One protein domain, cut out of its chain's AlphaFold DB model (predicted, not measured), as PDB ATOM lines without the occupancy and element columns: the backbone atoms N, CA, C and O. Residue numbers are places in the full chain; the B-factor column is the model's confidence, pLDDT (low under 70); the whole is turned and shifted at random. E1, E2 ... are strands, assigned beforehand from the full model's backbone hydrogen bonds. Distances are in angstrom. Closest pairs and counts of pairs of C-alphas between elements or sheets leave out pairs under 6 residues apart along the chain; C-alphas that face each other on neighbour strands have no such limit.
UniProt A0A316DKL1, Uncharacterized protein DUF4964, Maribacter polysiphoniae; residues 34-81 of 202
ATOM      1  N   PRO A  34     -10.267 -17.935  23.801       89.94
ATOM      2  CA  PRO A  34     -10.759 -18.472  22.539       89.94
ATOM      3  C   PRO A  34     -11.524 -19.779  22.775       89.94
ATOM      4  O   PRO A  34     -11.053 -20.658  23.494       89.94
ATOM      5  N   LEU A  35     -12.703 -19.909  22.164       90.94
ATOM      6  CA  LEU A  35     -13.495 -21.146  22.155       90.94
ATOM      7  C   LEU A  35     -13.429 -21.839  20.793       90.94
ATOM      8  O   LEU A  35     -13.313 -23.057  20.725       90.94
ATOM      9  N   ILE A  36     -13.494 -21.059  19.711       91.06
ATOM     10  CA  ILE A  36     -13.317 -21.524  18.334       91.06
ATOM     11  C   ILE A  36     -12.429 -20.514  17.614       91.06
ATOM     12  O   ILE A  36     -12.760 -19.331  17.546       91.06
ATOM     13  N   THR A  37     -11.317 -20.975  17.049       87.19
ATOM     14  CA  THR A  37     -10.385 -20.154  16.263       87.19
ATOM     15  C   THR A  37     -10.102 -20.854  14.945       87.19
ATOM     16  O   THR A  37      -9.201 -21.684  14.860       87.19
ATOM     17  N   HIS A  38     -10.904 -20.551  13.925       88.75
ATOM     18  CA  HIS A  38     -10.727 -21.117  12.587       88.75
ATOM     19  C   HIS A  38     -10.117 -20.090  11.629       88.75
ATOM     20  O   HIS A  38      -9.144 -20.377  10.943       88.75
ATOM     21  N   SER A  39     -10.669 -18.872  11.593       87.31
ATOM     22  CA  SER A  39     -10.159 -17.766  10.774       87.31
ATOM     23  C   SER A  39     -10.503 -16.407  11.401       87.31
ATOM     24  O   SER A  39     -11.350 -16.353  12.298       87.31
ATOM     25  N   PRO A  40      -9.923 -15.283  10.931       80.44
ATOM     26  CA  PRO A  40     -10.301 -13.950  11.416       80.44
ATOM     27  C   PRO A  40     -11.804 -13.668  11.283       80.44
ATOM     28  O   PRO A  40     -12.399 -13.020  12.142       80.44
ATOM     29  N   ASN A  41     -12.443 -14.214  10.246       82.88
ATOM     30  CA  ASN A  41     -13.876 -14.042  10.001       82.88
ATOM     31  C   ASN A  41     -14.741 -15.056  10.769       82.88
ATOM     32  O   ASN A  41     -15.931 -14.811  10.968       82.88
ATOM     33  N   PHE A  42     -14.159 -16.173  11.225       87.19
ATOM     34  CA  PHE A  42     -14.834 -17.188  12.032       87.19
ATOM     35  C   PHE A  42     -14.035 -17.491  13.303       87.19
ATOM     36  O   PHE A  42     -13.203 -18.404  13.365       87.19
ATOM     37  N   SER A  43     -14.311 -16.688  14.329       90.44
ATOM     38  CA  SER A  43     -13.789 -16.883  15.675       90.44
ATOM     39  C   SER A  43     -14.869 -16.614  16.723       90.44
ATOM     40  O   SER A  43     -15.711 -15.731  16.544       90.44
ATOM     41  N   ILE A  44     -14.854 -17.402  17.797       91.50
ATOM     42  CA  ILE A  44     -15.797 -17.338  18.914       91.50
ATOM     43  C   ILE A  44     -14.988 -17.354  20.210       91.50
ATOM     44  O   ILE A  44     -14.178 -18.251  20.434       91.50
ATOM     45  N   TRP A  45     -15.224 -16.367  21.064       90.69
ATOM     46  CA  TRP A  45     -14.461 -16.081  22.270       90.69
ATOM     47  C   TRP A  45     -15.397 -15.915  23.466       90.69
ATOM     48  O   TRP A  45     -16.518 -15.418  23.340       90.69
ATOM     49  N   SER A  46     -14.918 -16.311  24.643       89.69
ATOM     50  CA  SER A  46     -15.545 -16.029  25.931       89.69
ATOM     51  C   SER A  46     -14.874 -14.826  26.585       89.69
ATOM     52  O   SER A  46     -13.716 -14.909  26.995       89.69
ATOM     53  N   MET A  47     -15.620 -13.730  26.731       86.56
ATOM     54  CA  MET A  47     -15.135 -12.486  27.346       86.56
ATOM     55  C   MET A  47     -15.328 -12.448  28.871       86.56
ATOM     56  O   MET A  47     -14.909 -11.513  29.545       86.56
ATOM     57  N   ALA A  48     -15.987 -13.456  29.451       82.75
ATOM     58  CA  ALA A  48     -16.442 -13.427  30.840       82.75
ATOM     59  C   ALA A  48     -15.839 -14.541  31.687       82.75
ATOM     60  O   ALA A  48     -15.533 -15.620  31.188       82.75
ATOM     61  N   SER A  49     -15.716 -14.290  32.994       83.69
ATOM     62  CA  SER A  49     -15.164 -15.236  33.981       83.69
ATOM     63  C   SER A  49     -15.881 -16.570  34.036       83.69
ATOM     64  O   SER A  49     -15.250 -17.587  34.314       83.69
ATOM     65  N   LYS A  50     -17.173 -16.576  33.719       86.19
ATOM     66  CA  LYS A  50     -17.983 -17.782  33.618       86.19
ATOM     67  C   LYS A  50     -18.516 -17.920  32.203       86.19
ATOM     68  O   LYS A  50     -19.085 -16.978  31.651       86.19
ATOM     69  N   LEU A  51     -18.368 -19.125  31.661       87.12
ATOM     70  CA  LEU A  51     -18.730 -19.472  30.289       87.12
ATOM     71  C   LEU A  51     -20.226 -19.270  29.990       87.12
ATOM     72  O   LEU A  51     -20.602 -19.020  28.850       87.12
ATOM     73  N   ASN A  52     -21.078 -19.348  31.012       87.25
ATOM     74  CA  ASN A  52     -22.536 -19.288  30.911       87.25
ATOM     75  C   ASN A  52     -23.157 -17.929  31.279       87.25
ATOM     76  O   ASN A  52     -24.380 -17.845  31.362       87.25
ATOM     77  N   ASN A  53     -22.349 -16.887  31.509       85.06
ATOM     78  CA  ASN A  53     -22.841 -15.590  31.994       85.06
ATOM     79  C   ASN A  53     -22.947 -14.501  30.917       85.06
ATOM     80  O   ASN A  53     -23.627 -13.507  31.147       85.06
ATOM     81  N   PHE A  54     -22.293 -14.670  29.767       83.12
ATOM     82  CA  PHE A  54     -22.254 -13.663  28.703       83.12
ATOM     83  C   PHE A  54     -22.351 -14.303  27.316       83.12
ATOM     84  O   PHE A  54     -21.973 -15.469  27.165       83.12
ATOM     85  N   PRO A  55     -22.856 -13.567  26.307       87.06
ATOM     86  CA  PRO A  55     -22.762 -13.988  24.923       87.06
ATOM     87  C   PRO A  55     -21.307 -14.117  24.481       87.06
ATOM     88  O   PRO A  55     -20.458 -13.299  24.835       87.06
ATOM     89  N   THR A  56     -21.017 -15.156  23.702       89.19
ATOM     90  CA  THR A  56     -19.723 -15.281  23.034       89.19
ATOM     91  C   THR A  56     -19.606 -14.255  21.911       89.19
ATOM     92  O   THR A  56     -20.596 -13.916  21.255       89.19
ATOM     93  N   GLN A  57     -18.396 -13.754  21.682       88.81
ATOM     94  CA  GLN A  57     -18.109 -12.696  20.709       88.81
ATOM     95  C   GLN A  57     -17.015 -13.134  19.737       88.81
ATOM     96  O   GLN A  57     -16.293 -14.092  20.000       88.81
ATOM     97  N   ASN A  58     -16.880 -12.454  18.604       88.12
ATOM     98  CA  ASN A  58     -15.669 -12.549  17.793       88.12
ATOM     99  C   ASN A  58     -14.573 -11.608  18.338       88.12
ATOM    100  O   ASN A  58     -14.786 -10.867  19.297       88.12
ATOM    101  N   TRP A  59     -13.400 -11.610  17.703       82.44
ATOM    102  CA  TRP A  59     -12.281 -10.748  18.105       82.44
ATOM    103  C   TRP A  59     -12.551  -9.236  17.937       82.44
ATOM    104  O   TRP A  59     -11.831  -8.433  18.522       82.44
ATOM    105  N   THR A  60     -13.588  -8.840  17.185       83.94
ATOM    106  CA  THR A  60     -14.049  -7.444  17.040       83.94
ATOM    107  C   THR A  60     -15.220  -7.089  17.965       83.94
ATOM    108  O   THR A  60     -15.891  -6.085  17.749       83.94
ATOM    109  N   ASN A  61     -15.474  -7.889  19.008       82.06
ATOM    110  CA  ASN A  61     -16.540  -7.705  20.005       82.06
ATOM    111  C   ASN A  61     -17.982  -7.780  19.463       82.06
ATOM    112  O   ASN A  61     -18.931  -7.495  20.192       82.06
ATOM    113  N   HIS A  62     -18.184  -8.212  18.216       83.81
ATOM    114  CA  HIS A  62     -19.519  -8.519  17.711       83.81
ATOM    115  C   HIS A  62     -19.999  -9.858  18.273       83.81
ATOM    116  O   HIS A  62     -19.278 -10.860  18.247       83.81
ATOM    117  N   GLU A  63     -21.243  -9.893  18.746       86.06
ATOM    118  CA  GLU A  63     -21.851 -11.110  19.282       86.06
ATOM    119  C   GLU A  63     -21.934 -12.212  18.214       86.06
ATOM    120  O   GLU A  63     -22.479 -12.041  17.122       86.06
ATOM    121  N   ARG A  64     -21.387 -13.379  18.554       82.38
ATOM    122  CA  ARG A  64     -21.464 -14.634  17.799       82.38
ATOM    123  C   ARG A  64     -21.831 -15.723  18.796       82.38
ATOM    124  O   ARG A  64     -20.983 -16.512  19.211       82.38
ATOM    125  N   SER A  65     -23.079 -15.672  19.261       82.38
ATOM    126  CA  SER A  65     -23.575 -16.490  20.370       82.38
ATOM    127  C   SER A  65     -23.546 -17.982  20.024       82.38
ATOM    128  O   SER A  65     -24.159 -18.417  19.052       82.38
ATOM    129  N   LEU A  66     -22.835 -18.758  20.839       86.12
ATOM    130  CA  LEU A  66     -22.817 -20.214  20.813       86.12
ATOM    131  C   LEU A  66     -23.520 -20.715  22.072       86.12
ATOM    132  O   LEU A  66     -23.083 -20.402  23.169       86.12
ATOM    133  N   PHE A  67     -24.600 -21.478  21.933       86.56
ATOM    134  CA  PHE A  67     -25.386 -21.955  23.071       86.56
ATOM    135  C   PHE A  67     -25.043 -23.412  23.384       86.56
ATOM    136  O   PHE A  67     -25.133 -24.263  22.502       86.56
ATOM    137  N   GLY A  68     -24.655 -23.711  24.626       88.88
ATOM    138  CA  GLY A  68     -24.325 -25.077  25.044       88.88
ATOM    139  C   GLY A  68     -25.240 -25.575  26.151       88.88
ATOM    140  O   GLY A  68     -25.293 -24.991  27.239       88.88
ATOM    141  N   ILE A  69     -25.932 -26.680  25.876       91.69
ATOM    142  CA  ILE A  69     -26.789 -27.400  26.820       91.69
ATOM    143  C   ILE A  69     -26.248 -28.819  26.959       91.69
ATOM    144  O   ILE A  69     -25.950 -29.469  25.961       91.69
ATOM    145  N   SER A  70     -26.144 -29.299  28.191       93.06
ATOM    146  CA  SER A  70     -25.906 -30.703  28.505       93.06
ATOM    147  C   SER A  70     -27.179 -31.302  29.092       93.06
ATOM    148  O   SER A  70     -27.826 -30.664  29.924       93.06
ATOM    149  N   LYS A  71     -27.550 -32.507  28.658       96.44
ATOM    150  CA  LYS A  71     -28.634 -33.283  29.266       96.44
ATOM    151  C   LYS A  71     -28.009 -34.323  30.196       96.44
ATOM    152  O   LYS A  71     -27.173 -35.104  29.751       96.44
ATOM    153  N   VAL A  72     -28.413 -34.317  31.461       96.31
ATOM    154  CA  VAL A  72     -28.041 -35.328  32.459       96.31
ATOM    155  C   VAL A  72     -29.342 -35.879  33.023       96.31
ATOM    156  O   VAL A  72     -30.155 -35.113  33.541       96.31
ATOM    157  N   ASP A  73     -29.561 -37.181  32.843       95.50
ATOM    158  CA  ASP A  73     -30.850 -37.843  33.072       95.50
ATOM    159  C   ASP A  73     -31.983 -37.095  32.348       95.50
ATOM    160  O   ASP A  73     -31.877 -36.852  31.146       95.50
ATOM    161  N   ASP A  74     -33.030 -36.665  33.055       95.06
ATOM    162  CA  ASP A  74     -34.137 -35.870  32.505       95.06
ATOM    163  C   ASP A  74     -33.996 -34.355  32.740       95.06
ATOM    164  O   ASP A  74     -34.941 -33.590  32.547       95.06
ATOM    165  N   SER A  75     -32.800 -33.895  33.123       95.44
ATOM    166  CA  SER A  75     -32.506 -32.485  33.399       95.44
ATOM    167  C   SER A  75     -31.575 -31.857  32.359       95.44
ATOM    168  O   SER A  75     -30.595 -32.455  31.917       95.44
ATOM    169  N   TYR A  76     -31.861 -30.605  31.990       94.00
ATOM    170  CA  TYR A  76     -31.062 -29.820  31.044       94.00
ATOM    171  C   TYR A  76     -30.268 -28.735  31.773       94.00
ATOM    172  O   TYR A  76     -30.833 -27.878  32.453       94.00
ATOM    173  N   TYR A  77     -28.953 -28.722  31.570       90.75
ATOM    174  CA  TYR A  77     -28.023 -27.778  32.178       90.75
ATOM    175  C   TYR A  77     -27.357 -26.925  31.106       90.75
ATOM    176  O   TYR A  77     -26.670 -27.428  30.219       90.75
ATOM    177  N   ARG A  78     -27.516 -25.605  31.204       89.69
ATOM    178  CA  ARG A  78     -26.809 -24.666  30.331       89.69
ATOM    179  C   ARG A  78     -25.401 -24.412  30.858       89.69
ATOM    180  O   ARG A  78     -25.238 -23.825  31.928       89.69
ATOM    181  N   PHE A  79     -24.394 -24.798  30.082       90.25
ATOM    182  CA  PHE A  79     -22.986 -24.635  30.456       90.25
ATOM    183  C   PHE A  79     -22.267 -23.534  29.666       90.25
ATOM    184  O   PHE A  79     -21.210 -23.073  30.093       90.25
ATOM    185  N   LEU A  80     -22.839 -23.073  28.550       89.81
ATOM    186  CA  LEU A  80     -22.226 -22.072  27.683       89.81
ATOM    187  C   LEU A  80     -23.257 -21.048  27.206       89.81
ATOM    188  O   LEU A  80     -24.316 -21.417  26.695       89.81
ATOM    189  N   CYS A  81     -22.861 -19.777  27.327       83.81
ATOM    190  CA  CYS A  81     -23.577 -18.577  26.918       83.81
ATOM    191  C   CYS A  81     -24.892 -18.330  27.678       83.81
ATOM    192  O   CYS A  81     -25.519 -19.233  28.231       83.81
TER     193      CYS A  81
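AT A GLANCE: This is residues 34 to 81 of the 202 residues of the protein "Uncharacterized protein DUF4964" of Maribacter polysiphoniae (UniProt A0A316DKL1). Two separate strand hairpins, E1 with E2 and E3 with E4, lie toward the two ends of a long, loose model, and the stretch of residues 47 to 67, which has no named element, joins them as a wide, open loop. The tip of the second hairpin, residues 71 to 76, sticks out freely. The printed part has 48 residues, with no named helix and four named strands in the order E1, E2, E3, E4, which make two antiparallel sheets of two strands each. The class is all strand, though only 22 of the 48 residues are in named elements. The whole is loose, with a radius of gyration of the C-alphas of 12.0 A, and elongated, spanning 38 by 20 by 13 A.

HOW THE PARTS SIT: E1, residues 34 to 39, and E2, residues 42 to 46, form an antiparallel hairpin, with 167 degrees between their directions. N 35 and O 44, at 2.8 A, and N 44 and O 36, at 2.9 A, are within hydrogen-bond range. E3, residues 68 to 72, and E4, residues 75 to 80, form a second antiparallel hairpin, at 151 degrees. Here N 70 and O 77 are 2.8 A apart, within hydrogen-bond range, as are N 75 and O 72, at 2.9 A. E1 and E2 are both apart from E3 and E4.

IN THESE COORDINATES: E1 begins at C-alpha 34, (-10.759, -18.472, 22.539), and is 11.8 A long from first to last C-alpha. E2 measures 14.0 A and E3 13.2 A in the same way. E4 measures 15.7 A and ends at C-alpha 80, (-22.226, -22.072, 27.683).

THE WHOLE: The C-alphas farthest apart, those of Pro 40 and Asp 74, are separated by 38.6 A. The printed part has no cut. The link from E2 to E3 is long, with 21 residues; the other two are tight. The mean pLDDT of the printed part is 88.1, and no printed residue is under 70.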